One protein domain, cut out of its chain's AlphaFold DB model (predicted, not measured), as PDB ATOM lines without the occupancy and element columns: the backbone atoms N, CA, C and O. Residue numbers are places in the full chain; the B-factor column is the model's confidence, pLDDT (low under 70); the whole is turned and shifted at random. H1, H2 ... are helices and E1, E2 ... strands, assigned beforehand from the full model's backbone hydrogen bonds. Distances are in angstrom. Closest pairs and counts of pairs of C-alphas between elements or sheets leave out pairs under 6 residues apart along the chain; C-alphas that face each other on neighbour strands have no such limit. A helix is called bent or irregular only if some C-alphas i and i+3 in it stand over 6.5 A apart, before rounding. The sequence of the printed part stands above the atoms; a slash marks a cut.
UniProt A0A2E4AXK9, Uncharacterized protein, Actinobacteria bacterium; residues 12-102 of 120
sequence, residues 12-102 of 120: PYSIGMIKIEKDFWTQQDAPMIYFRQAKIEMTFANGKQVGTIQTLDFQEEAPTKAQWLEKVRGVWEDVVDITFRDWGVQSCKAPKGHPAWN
ATOM      1  N   PRO A  12     133.748 186.264 194.961       41.97
ATOM      2  CA  PRO A  12     133.178 185.345 193.989       41.97
ATOM      3  C   PRO A  12     131.801 184.893 194.487       41.97
ATOM      4  O   PRO A  12     131.691 184.152 195.462       41.97
ATOM      5  N   TYR A  13     130.738 185.340 193.821       44.09
ATOM      6  CA  TYR A  13     129.427 184.709 193.929       44.09
ATOM      7  C   TYR A  13     129.292 183.667 192.821       44.09
ATOM      8  O   TYR A  13     129.895 183.800 191.757       44.09
ATOM      9  N   SER A  14     128.459 182.653 193.046       47.03
ATOM     10  CA  SER A  14     128.281 181.465 192.198       47.03
ATOM     11  C   SER A  14     127.869 181.725 190.739       47.03
ATOM     12  O   SER A  14     127.606 180.767 190.039       47.03
ATOM     13  N   ILE A  15     127.732 182.985 190.303       52.53
ATOM     14  CA  ILE A  15     127.330 183.398 188.945       52.53
ATOM     15  C   ILE A  15     128.119 184.654 188.478       52.53
ATOM     16  O   ILE A  15     128.067 185.027 187.309       52.53
ATOM     17  N   GLY A  16     128.879 185.332 189.353       60.59
ATOM     18  CA  GLY A  16     129.516 186.612 189.017       60.59
ATOM     19  C   GLY A  16     130.405 187.204 190.115       60.59
ATOM     20  O   GLY A  16     130.396 186.764 191.263       60.59
ATOM     21  N   MET A  17     131.171 188.231 189.760       68.81
ATOM     22  CA  MET A  17     132.065 188.986 190.644       68.81
ATOM     23  C   MET A  17     131.462 190.362 190.936       68.81
ATOM     24  O   MET A  17     130.948 191.006 190.029       68.81
ATOM     25  N   ILE A  18     131.549 190.851 192.174       69.50
ATOM     26  CA  ILE A  18     131.154 192.231 192.499       69.50
ATOM     27  C   ILE A  18     132.402 193.089 192.691       69.50
ATOM     28  O   ILE A  18     133.304 192.708 193.435       69.50
ATOM     29  N   LYS A  19     132.433 194.257 192.042       70.81
ATOM     30  CA  LYS A  19     133.439 195.305 192.258       70.81
ATOM     31  C   LYS A  19     132.767 196.622 192.612       70.81
ATOM     32  O   LYS A  19     131.648 196.883 192.181       70.81
ATOM     33  N   ILE A  20     133.464 197.450 193.378       73.88
ATOM     34  CA  ILE A  20     133.047 198.825 193.643       73.88
ATOM     35  C   ILE A  20     133.761 199.728 192.645       73.88
ATOM     36  O   ILE A  20     134.990 199.755 192.604       73.88
ATOM     37  N   GLU A  21     132.993 200.458 191.845       72.69
ATOM     38  CA  GLU A  21     133.524 201.365 190.828       72.69
ATOM     39  C   GLU A  21     132.831 202.717 190.865       72.69
ATOM     40  O   GLU A  21     131.716 202.854 191.370       72.69
ATOM     41  N   LYS A  22     133.495 203.726 190.301       73.31
ATOM     42  CA  LYS A  22     132.902 205.046 190.126       73.31
ATOM     43  C   LYS A  22     131.816 204.976 189.061       73.31
ATOM     44  O   LYS A  22     132.089 204.743 187.887       73.31
ATOM     45  N   ASP A  23     130.582 205.223 189.475       71.81
ATOM     46  CA  ASP A  23     129.466 205.406 188.560       71.81
ATOM     47  C   ASP A  23     129.748 206.610 187.651       71.81
ATOM     48  O   ASP A  23     130.009 207.715 188.129       71.81
ATOM     49  N   PHE A  24     129.701 206.391 186.336       75.31
ATOM     50  CA  PHE A  24     130.082 207.400 185.343       75.31
ATOM     51  C   PHE A  24     129.291 208.711 185.489       75.31
ATOM     52  O   PHE A  24     129.848 209.797 185.332       75.31
ATOM     53  N   TRP A  25     128.003 208.614 185.834       76.25
ATOM     54  CA  TRP A  25     127.092 209.756 185.905       76.25
ATOM     55  C   TRP A  25     127.183 210.508 187.229       76.25
ATOM     56  O   TRP A  25     127.116 211.734 187.251       76.25
ATOM     57  N   THR A  26     127.312 209.785 188.339       81.19
ATOM     58  CA  THR A  26     127.234 210.363 189.690       81.19
ATOM     59  C   THR A  26     128.591 210.539 190.362       81.19
ATOM     60  O   THR A  26     128.669 211.235 191.370       81.19
ATOM     61  N   GLN A  27     129.654 209.920 189.833       80.12
ATOM     62  CA  GLN A  27     131.001 209.884 190.426       80.12
ATOM     63  C   GLN A  27     131.032 209.297 191.853       80.12
ATOM     64  O   GLN A  27     132.007 209.437 192.600       80.12
ATOM     65  N   GLN A  28     129.955 208.615 192.244       74.69
ATOM     66  CA  GLN A  28     129.839 207.907 193.509       74.69
ATOM     67  C   GLN A  28     130.230 206.447 193.327       74.69
ATOM     68  O   GLN A  28     130.147 205.896 192.231       74.69
ATOM     69  N   ASP A  29     130.654 205.829 194.421       75.19
ATOM     70  CA  ASP A  29     130.987 204.414 194.433       75.19
ATOM     71  C   ASP A  29     129.707 203.588 194.279       75.19
ATOM     72  O   ASP A  29     128.731 203.775 195.012       75.19
ATOM     73  N   ALA A  30     129.700 202.688 193.302       72.44
ATOM     74  CA  ALA A  30     128.579 201.825 192.991       72.44
ATOM     75  C   ALA A  30     129.032 200.363 192.883       72.44
ATOM     76  O   ALA A  30     130.060 200.078 192.263       72.44
ATOM     77  N   PRO A  31     128.256 199.418 193.444       73.06
ATOM     78  CA  PRO A  31     128.482 198.003 193.218       73.06
ATOM     79  C   PRO A  31     128.125 197.633 191.776       73.06
ATOM     80  O   PRO A  31     126.994 197.824 191.315       73.06
ATOM     81  N   MET A  32     129.105 197.070 191.082       73.62
ATOM     82  CA  MET A  32     129.022 196.563 189.722       73.62
ATOM     83  C   MET A  32     129.134 195.044 189.751       73.62
ATOM     84  O   MET A  32     130.073 194.493 190.326       73.62
ATOM     85  N   ILE A  33     128.169 194.371 189.130       75.94
ATOM     86  CA  ILE A  33     128.176 192.927 188.922       75.94
ATOM     87  C   ILE A  33     128.863 192.660 187.591       75.94
ATOM     88  O   ILE A  33     128.443 193.167 186.555       75.94
ATOM     89  N   TYR A  34     129.895 191.837 187.639       74.44
ATOM     90  CA  TYR A  34     130.668 191.343 186.519       74.44
ATOM     91  C   TYR A  34     130.314 189.884 186.264       74.44
ATOM     92  O   TYR A  34     130.408 189.049 187.163       74.44
ATOM     93  N   PHE A  35     129.920 189.566 185.039       74.31
ATOM     94  CA  PHE A  35     129.518 188.218 184.650       74.31
ATOM     95  C   PHE A  35     129.927 187.955 183.204       74.31
ATOM     96  O   PHE A  35     129.954 188.864 182.376       74.31
ATOM     97  N   ARG A  36     130.273 186.708 182.884       76.00
ATOM     98  CA  ARG A  36     130.638 186.326 181.518       76.00
ATOM     99  C   ARG A  36     129.409 185.761 180.825       76.00
ATOM    100  O   ARG A  36     128.691 184.957 181.413       76.00
ATOM    101  N   GLN A  37     129.153 186.174 179.590       75.56
ATOM    102  CA  GLN A  37     128.057 185.614 178.801       75.56
ATOM    103  C   GLN A  37     128.588 184.943 177.552       75.56
ATOM    104  O   GLN A  37     129.491 185.451 176.888       75.56
ATOM    105  N   ALA A  38     127.972 183.821 177.210       72.81
ATOM    106  CA  ALA A  38     128.244 183.139 175.965       72.81
ATOM    107  C   ALA A  38     126.953 182.664 175.307       72.81
ATOM    108  O   ALA A  38     125.993 182.265 175.973       72.81
ATOM    109  N   LYS A  39     126.964 182.670 173.974       79.69
ATOM    110  CA  LYS A  39     125.985 181.941 173.174       79.69
ATOM    111  C   LYS A  39     126.506 180.529 172.945       79.69
ATOM    112  O   LYS A  39     127.619 180.352 172.444       79.69
ATOM    113  N   ILE A  40     125.680 179.550 173.282       76.75
ATOM    114  CA  ILE A  40     125.964 178.135 173.070       76.75
ATOM    115  C   ILE A  40     124.915 177.606 172.105       76.75
ATOM    116  O   ILE A  40     123.717 177.664 172.381       76.75
ATOM    117  N   GLU A  41     125.365 177.108 170.963       84.06
ATOM    118  CA  GLU A  41     124.520 176.408 170.003       84.06
ATOM    119  C   GLU A  41     124.871 174.930 170.054       84.06
ATOM    120  O   GLU A  41     126.010 174.547 169.806       84.06
ATOM    121  N   MET A  42     123.900 174.105 170.412       84.56
ATOM    122  CA  MET A  42     124.052 172.664 170.547       84.56
ATOM    123  C   MET A  42     123.505 171.988 169.301       84.56
ATOM    124  O   MET A  42     122.395 172.303 168.868       84.56
ATOM    125  N   THR A  43     124.261 171.036 168.762       87.44
ATOM    126  CA  THR A  43     123.804 170.138 167.700       87.44
ATOM    127  C   THR A  43     123.564 168.761 168.301       87.44
ATOM    128  O   THR A  43     124.461 168.166 168.899       87.44
ATOM    129  N   PHE A  44     122.342 168.263 168.149       86.12
ATOM    130  CA  PHE A  44     121.931 166.942 168.613       86.12
ATOM    131  C   PHE A  44     122.220 165.874 167.553       86.12
ATOM    132  O   PHE A  44     122.311 166.181 166.362       86.12
ATOM    133  N   ALA A  45     122.309 164.608 167.963       86.94
ATOM    134  CA  ALA A  45     122.559 163.476 167.060       86.94
ATOM    135  C   ALA A  45     121.542 163.361 165.903       86.94
ATOM    136  O   ALA A  45     121.874 162.888 164.822       86.94
ATOM    137  N   ASN A  46     120.312 163.842 166.106       87.56
ATOM    138  CA  ASN A  46     119.261 163.898 165.083       87.56
ATOM    139  C   ASN A  46     119.384 165.095 164.113       87.56
ATOM    140  O   ASN A  46     118.474 165.338 163.324       87.56
ATOM    141  N   GLY A  47     120.464 165.877 164.199       84.06
ATOM    142  CA  GLY A  47     120.705 167.066 163.378       84.06
ATOM    143  C   GLY A  47     119.964 168.327 163.836       84.06
ATOM    144  O   GLY A  47     120.151 169.386 163.239       84.06
ATOM    145  N   LYS A  48     119.141 168.262 164.893       86.69
ATOM    146  CA  LYS A  48     118.475 169.443 165.457       86.69
ATOM    147  C   LYS A  48     119.507 170.375 166.088       86.69
ATOM    148  O   LYS A  48     120.416 169.920 166.778       86.69
ATOM    149  N   GLN A  49     119.308 171.677 165.915       86.62
ATOM    150  CA  GLN A  49     120.100 172.705 166.582       86.62
ATOM    151  C   GLN A  49     119.252 173.484 167.586       86.62
ATOM    152  O   GLN A  49     118.111 173.850 167.300       86.62
ATOM    153  N   VAL A  50     119.808 173.733 168.772       81.81
ATOM    154  CA  VAL A  50     119.192 174.575 169.806       81.81
ATOM    155  C   VAL A  50     120.234 175.554 170.322       81.81
ATOM    156  O   VAL A  50     121.314 175.152 170.744       81.81
ATOM    157  N   GLY A  51     119.904 176.842 170.288       78.75
ATOM    158  CA  GLY A  51     120.742 177.904 170.831       78.75
ATOM    159  C   GLY A  51     120.225 178.388 172.178       78.75
ATOM    160  O   GLY A  51     119.022 178.579 172.344       78.75
ATOM    161  N   THR A  52     121.132 178.638 173.115       73.19
ATOM    162  CA  THR A  52     120.837 179.343 174.364       73.19
ATOM    163  C   THR A  52     121.893 180.407 174.645       73.19
ATOM    164  O   THR A  52     123.020 180.342 174.144       73.19
ATOM    165  N   ILE A  53     121.515 181.410 175.432       73.94
ATOM    166  CA  ILE A  53     122.442 182.376 176.018       73.94
ATOM    167  C   ILE A  53     122.593 181.983 177.476       73.94
ATOM    168  O   ILE A  53     121.601 181.912 178.202       73.94
ATOM    169  N   GLN A  54     123.825 181.743 177.902       67.62
ATOM    170  CA  GLN A  54     124.107 181.360 179.274       67.62
ATOM    171  C   GLN A  54     125.023 182.384 179.931       67.62
ATOM    172  O   GLN A  54     126.018 182.826 179.351       67.62
ATOM    173  N   THR A  55     124.659 182.753 181.157       68.00
ATOM    174  CA  THR A  55     125.557 183.468 182.061       68.00
ATOM    175  C   THR A  55     126.433 182.429 182.742       68.00
ATOM    176  O   THR A  55     125.922 181.456 183.296       68.00
ATOM    177  N   LEU A  56     127.740 182.609 182.623       65.56
ATOM    178  CA  LEU A  56     128.752 181.706 183.139       65.56
ATOM    179  C   LEU A  56     129.279 182.252 184.458       65.56
ATOM    180  O   LEU A  56     129.386 183.472 184.619       65.56
ATOM    181  N   ASP A  57     129.682 181.349 185.348       64.75
ATOM    182  CA  ASP A  57     130.470 181.709 186.522       64.75
ATOM    183  C   ASP A  57     131.652 182.581 186.095       64.75
ATOM    184  O   ASP A  57     132.254 182.367 185.034       64.75
ATOM    185  N   PHE A  58     131.985 183.577 186.915       62.28
ATOM    186  CA  PHE A  58     133.106 184.451 186.609       62.28
ATOM    187  C   PHE A  58     134.406 183.639 186.555       62.28
ATOM    188  O   PHE A  58     134.800 183.008 187.534       62.28
ATOM    189  N   GLN A  59     135.069 183.678 185.401       63.06
ATOM    190  CA  GLN A  59     136.381 183.086 185.163       63.06
ATOM    191  C   GLN A  59     137.203 184.088 184.353       63.06
ATOM    192  O   GLN A  59     136.698 184.632 183.362       63.06
ATOM    193  N   GLU A  60     138.445 184.345 184.779       60.69
ATOM    194  CA  GLU A  60     139.370 185.233 184.055       60.69
ATOM    195  C   GLU A  60     139.576 184.730 182.621       60.69
ATOM    196  O   GLU A  60     139.430 185.478 181.650       60.69
ATOM    197  N   GLU A  61     139.783 183.424 182.474       63.12
ATOM    198  CA  GLU A  61     139.914 182.765 181.181       63.12
ATOM    199  C   GLU A  61     138.596 182.129 180.724       63.12
ATOM    200  O   GLU A  61     137.755 181.719 181.524       63.12
ATOM    201  N   ALA A  62     138.389 182.074 179.404       63.97
ATOM    202  CA  ALA A  62     137.241 181.375 178.839       63.97
ATOM    203  C   ALA A  62     137.458 179.858 178.961       63.97
ATOM    204  O   ALA A  62     138.540 179.387 178.600       63.97
ATOM    205  N   PRO A  63     136.447 179.065 179.353       68.00
ATOM    206  CA  PRO A  63     136.555 177.618 179.244       68.00
ATOM    207  C   PRO A  63     136.687 177.209 177.772       68.00
ATOM    208  O   PRO A  63     136.048 177.781 176.884       68.00
ATOM    209  N   THR A  64     137.491 176.186 177.501       76.38
ATOM    210  CA  THR A  64     137.663 175.644 176.147       76.38
ATOM    211  C   THR A  64     136.382 174.962 175.645       76.38
ATOM    212  O   THR A  64     135.549 174.504 176.432       76.38
ATOM    213  N   LYS A  65     136.238 174.810 174.317       76.25
ATOM    214  CA  LYS A  65     135.109 174.080 173.702       76.25
ATOM    215  C   LYS A  65     134.953 172.660 174.270       76.25
ATOM    216  O   LYS A  65     133.832 172.216 174.483       76.25
ATOM    217  N   ALA A  66     136.058 171.962 174.534       77.94
ATOM    218  CA  ALA A  66     136.029 170.603 175.073       77.94
ATOM    219  C   ALA A  66     135.443 170.555 176.495       77.94
ATOM    220  O   ALA A  66     134.536 169.769 176.752       77.94
ATOM    221  N   GLN A  67     135.892 171.453 177.378       75.75
ATOM    222  CA  GLN A  67     135.376 171.566 178.750       75.75
ATOM    223  C   GLN A  67     133.883 171.916 178.772       75.75
ATOM    224  O   GLN A  67     133.127 171.428 179.611       75.75
ATOM    225  N   TRP A  68     133.438 172.749 177.829       74.50
ATOM    226  CA  TRP A  68     132.023 173.069 177.670       74.50
ATOM    227  C   TRP A  68     131.196 171.885 177.189       74.50
ATOM    228  O   TRP A  68     130.135 171.616 177.748       74.50
ATOM    229  N   LEU A  69     131.675 171.170 176.170       75.56
ATOM    230  CA  LEU A  69     130.974 170.017 175.620       75.56
ATOM    231  C   LEU A  69     130.803 168.922 176.675       75.56
ATOM    232  O   LEU A  69     129.741 168.315 176.747       75.56
ATOM    233  N   GLU A  70     131.809 168.712 177.521       78.38
ATOM    234  CA  GLU A  70     131.739 167.775 178.642       78.38
ATOM    235  C   GLU A  70     130.654 168.170 179.655       78.38
ATOM    236  O   GLU A  70     129.790 167.356 179.979       78.38
ATOM    237  N   LYS A  71     130.622 169.442 180.084       73.50
ATOM    238  CA  LYS A  71     129.568 169.953 180.980       73.50
ATOM    239  C   LYS A  71     128.168 169.815 180.380       73.50
ATOM    240  O   LYS A  71     127.240 169.418 181.077       73.50
ATOM    241  N   VAL A  72     128.018 170.145 179.097       71.81
ATOM    242  CA  VAL A  72     126.739 170.071 178.375       71.81
ATOM    243  C   VAL A  72     126.281 168.621 178.226       71.81
ATOM    244  O   VAL A  72     125.121 168.331 178.500       71.81
ATOM    245  N   ARG A  73     127.183 167.699 177.868       75.44
ATOM    246  CA  ARG A  73     126.881 166.261 177.781       75.44
ATOM    247  C   ARG A  73     126.513 165.644 179.125       75.44
ATOM    248  O   ARG A  73     125.707 164.725 179.152       75.44
ATOM    249  N   GLY A  74     127.035 166.182 180.229       72.38
ATOM    250  CA  GLY A  74     126.613 165.802 181.580       72.38
ATOM    251  C   GLY A  74     125.150 166.135 181.908       72.38
ATOM    252  O   GLY A  74     124.611 165.590 182.865       72.38
ATOM    253  N   VAL A  75     124.501 167.011 181.129       72.94
ATOM    254  CA  VAL A  75     123.078 167.381 181.275       72.94
ATOM    255  C   VAL A  75     122.226 166.831 180.123       72.94
ATOM    256  O   VAL A  75     121.084 166.430 180.342       72.94
ATOM    257  N   TRP A  76     122.769 166.800 178.902       72.50
ATOM    258  CA  TRP A  76     122.100 166.329 177.687       72.50
ATOM    259  C   TRP A  76     123.002 165.370 176.897       72.50
ATOM    260  O   TRP A  76     123.852 165.802 176.116       72.50
ATOM    261  N   GLU A  77     122.778 164.066 177.064       78.50
ATOM    262  CA  GLU A  77     123.614 163.001 176.480       78.50
ATOM    263  C   GLU A  77     123.620 162.994 174.937       78.50
ATOM    264  O   GLU A  77     124.617 162.626 174.318       78.50
ATOM    265  N   ASP A  78     122.548 163.481 174.305       84.44
ATOM    266  CA  ASP A  78     122.359 163.450 172.846       84.44
ATOM    267  C   ASP A  78     123.088 164.575 172.081       84.44
ATOM    268  O   ASP A  78     122.966 164.684 170.853       84.44
ATOM    269  N   VAL A  79     123.817 165.452 172.781       81.06
ATOM    270  CA  VAL A  79     124.562 166.562 172.168       81.06
ATOM    271  C   VAL A  79     125.881 166.053 171.583       81.06
ATOM    272  O   VAL A  79     126.817 165.671 172.294       81.06
ATOM    273  N   VAL A  80     125.989 166.096 170.255       86.50
ATOM    274  CA  VAL A  80     127.172 165.611 169.529       86.50
ATOM    275  C   VAL A  80     128.211 166.702 169.316       86.50
ATOM    276  O   VAL A  80     129.402 166.401 169.371       86.50
ATOM    277  N   ASP A  81     127.781 167.952 169.149       84.75
ATOM    278  CA  ASP A  81     128.673 169.094 168.965       84.75
ATOM    279  C   ASP A  81     128.093 170.374 169.576       84.75
ATOM    280  O   ASP A  81     126.881 170.506 169.766       84.75
ATOM    281  N   ILE A  82     128.978 171.330 169.853       80.94
ATOM    282  CA  ILE A  82     128.615 172.678 170.275       80.94
ATOM    283  C   ILE A  82     129.388 173.740 169.488       80.94
ATOM    284  O   ILE A  82     130.586 173.606 169.217       80.94
ATOM    285  N   THR A  83     128.725 174.851 169.200       80.38
ATOM    286  CA  THR A  83     129.363 176.096 168.775       80.38
ATOM    287  C   THR A  83     129.302 177.079 169.930       80.38
ATOM    288  O   THR A  83     128.245 177.308 170.518       80.38
ATOM    289  N   PHE A  84     130.455 177.652 170.264       73.94
ATOM    290  CA  PHE A  84     130.608 178.573 171.380       73.94
ATOM    291  C   PHE A  84     130.997 179.951 170.861       73.94
ATOM    292  O   PHE A  84     132.002 180.094 170.160       73.94
ATOM    293  N   ARG A  85     130.212 180.968 171.222       77.69
ATOM    294  CA  ARG A  85     130.560 182.370 170.995       77.69
ATOM    295  C   ARG A  85     130.584 183.104 172.323       77.69
ATOM    296  O   ARG A  85     129.537 183.414 172.886       77.69
ATOM    297  N   ASP A  86     131.793 183.386 172.780       75.00
ATOM    298  CA  ASP A  86     132.047 184.196 173.963       75.00
ATOM    299  C   ASP A  86     131.788 185.676 173.668       75.00
ATOM    300  O   ASP A  86     132.245 186.200 172.647       75.00
ATOM    301  N   TRP A  87     131.077 186.354 174.563       73.12
ATOM    302  CA  TRP A  87     130.932 187.812 174.538       73.12
ATOM    303  C   TRP A  87     131.826 188.506 175.565       73.12
ATOM    304  O   TRP A  87     131.768 189.726 175.714       73.12
ATOM    305  N   GLY A  88     132.677 187.742 176.250       72.25
ATOM    306  CA  GLY A  88     133.588 188.236 177.264       72.25
ATOM    307  C   GLY A  88     132.872 188.606 178.557       72.25
ATOM    308  O   GLY A  88     131.720 188.235 178.807       72.25
ATOM    309  N   VAL A  89     133.595 189.333 179.406       76.12
ATOM    310  CA  VAL A  89     133.070 189.831 180.674       76.12
ATOM    311  C   VAL A  89     132.194 191.051 180.401       76.12
ATOM    312  O   VAL A  89     132.657 192.063 179.881       76.12
ATOM    313  N   GLN A  90     130.928 190.936 180.773       77.00
ATOM    314  CA  GLN A  90     129.947 192.011 180.785       77.00
ATOM    315  C   GLN A  90     129.809 192.550 182.213       77.00
ATOM    316  O   GLN A  90     130.142 191.862 183.185       77.00
ATOM    317  N   SER A  91     129.306 193.776 182.350       77.06
ATOM    318  CA  SER A  91     129.022 194.357 183.659       77.06
ATOM    319  C   SER A  91     127.688 195.094 183.697       77.06
ATOM    320  O   SER A  91     127.221 195.648 182.702       77.06
ATOM    321  N   CYS A  92     127.045 195.087 184.863       74.62
ATOM    322  CA  CYS A  92     125.851 195.880 185.127       74.62
ATOM    323  C   CYS A  92     125.836 196.386 186.571       74.62
ATOM    324  O   CYS A  92     126.472 195.819 187.459       74.62
ATOM    325  N   LYS A  93     125.100 197.470 186.821       75.50
ATOM    326  CA  LYS A  93     124.922 197.995 188.177       75.50
ATOM    327  C   LYS A  93     124.089 197.016 188.999       75.50
ATOM    328  O   LYS A  93     123.031 196.583 188.540       75.50
ATOM    329  N   ALA A  94     124.536 196.698 190.212       70.31
ATOM    330  CA  ALA A  94     123.781 195.810 191.084       70.31
ATOM    331  C   ALA A  94     122.401 196.429 191.401       70.31
ATOM    332  O   ALA A  94     122.335 197.608 191.776       70.31
ATOM    333  N   PRO A  95     121.288 195.686 191.241       64.12
ATOM    334  CA  PRO A  95     119.966 196.213 191.550       64.12
ATOM    335  C   PRO A  95     119.853 196.608 193.027       64.12
ATOM    336  O   PRO A  95     120.405 195.958 193.915       64.12
ATOM    337  N   LYS A  96     119.107 197.675 193.316       55.50
ATOM    338  CA  LYS A  96     118.858 198.091 194.702       55.50
ATOM    339  C   LYS A  96     117.990 197.049 195.416       55.50
ATOM    340  O   LYS A  96     116.945 196.672 194.895       55.50
ATOM    341  N   GLY A  97     118.375 196.656 196.633       47.38
ATOM    342  CA  GLY A  97     117.467 195.995 197.580       47.38
ATOM    343  C   GLY A  97     117.701 194.510 197.865       47.38
ATOM    344  O   GLY A  97     117.033 193.983 198.749       47.38
ATOM    345  N   HIS A  98     118.648 193.831 197.213       45.50
ATOM    346  CA  HIS A  98     119.029 192.486 197.656       45.50
ATOM    347  C   HIS A  98     120.080 192.590 198.781       45.50
ATOM    348  O   HIS A  98     121.091 193.265 198.586       45.50
ATOM    349  N   PRO A  99     119.910 191.929 199.943       47.97
ATOM    350  CA  PRO A  99     120.847 192.029 201.069       47.97
ATOM    351  C   PRO A  99     122.291 191.660 200.703       47.97
ATOM    352  O   PRO A  99     123.219 192.335 201.127       47.97
ATOM    353  N   ALA A 100     122.474 190.656 199.836       49.53
ATOM    354  CA  ALA A 100     123.794 190.277 199.312       49.53
ATOM    355  C   ALA A 100     124.429 191.340 198.387       49.53
ATOM    356  O   ALA A 100     125.623 191.287 198.112       49.53
ATOM    357  N   TRP A 101     123.636 192.290 197.880       46.47
ATOM    358  CA  TRP A 101     124.056 193.355 196.955       46.47
ATOM    359  C   TRP A 101     124.179 194.716 197.656       46.47
ATOM    360  O   TRP A 101     124.774 195.642 197.115       46.47
ATOM    361  N   ASN A 102     123.684 194.812 198.895       44.91
ATOM    362  CA  ASN A 102     123.896 195.924 199.818       44.91
ATOM    363  C   ASN A 102     125.232 195.806 200.573       44.91
ATOM    364  O   ASN A 102     125.357 196.359 201.664       44.91
TER     365      ASN A 102
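What this domain is: This is residues 12 to 102 of the 120 residues of an uncharacterized protein of Actinobacteria bacterium (UniProt A0A2E4AXK9). Picture a long, strongly twisted ribbon of strands in which E2 runs along most of the length, with E4 beside it on one side and, on the other side, E1 towards one end and E3 towards the other. A short helix, H1, packs on the ribbon over E4, towards the end where E3 lies. The printed part has 91 residues, with four named strands and one named helix; along the chain come E1, E2 and E3, then H1, then E4; in the branched sheet E2 is the antiparallel neighbour of E1, of E3 and of E4, and the class is mostly strand. The whole is loose, with a radius of gyration of the C-alphas of 16.7 A, and is a rod spanning 53 by 23 by 21 A.

Where its parts are: Start at Pro 12; residues 12 to 13 pair, antiparallel, with residues 16 to 17 of E1, a strand of residues 16 to 22. Find C-alpha 16 at (129.516, 186.612, 189.017); from there E1 runs 18.8 A to C-alpha 22. Next comes E2, residues 29 to 44, the longest strand at 46.4 A, which ends at C-alpha 44 at (121.931, 166.942, 168.613). E3, residues 49 to 56, covers 20.7 A. Then look for H1, residues 65 to 73, 12.1 A long and not bent. E4, residues 79 to 93, spans 35.3 A, bends by 59 degrees at residue 83 and ends at C-alpha 93 at (124.922, 197.995, 188.177).

How they stand to each other: Begin with E2, which has three neighbours in staggered pairing. E1, beside residues 29 to 35, and E3, beside residues 36 to 43, lie on one side of it; E4, beside residues 32 to 44, lies on the other side. E1 and E2 form a hairpin at 144 degrees between directions; look at N 19 and O 32, 2.9 A apart. E2 and E3 form another hairpin at 157 degrees, with N 40 and O 52 at 2.9 A. E1, E2 and E3 make a meander, each strand the antiparallel neighbour of the one before. E4 and E2 are antiparallel neighbours, with 167 degrees between their directions; N 83 and O 41 at 2.8 A and N 33 and O 92 at 2.8 A are within hydrogen-bond range. H1 is on the sheet at a height of 8.2 A. It lies over E4, and only just not over E2, on which 2 of its 9 C-alphas fall. On the local plane it runs across the strands, at 75 degrees to E4. The closest C-alphas of H1 and E4 are those of Arg 73 and Val 79, 6.1 A apart. In H1 every O i to N i+4 pair is within hydrogen-bond range.

The domain as a whole: The two C-alphas farthest apart are those of Gln 27 and Asn 46, 53.8 A. The printed part has no cut. The links E2 to E3 and H1 to E4 are tight, E1 to E2 and E3 to H1 are short, and no link is long. The mean pLDDT of the printed part is 71.8; look for values under 70 at residues 12 to 18, 54 to 63 and 95 to 102.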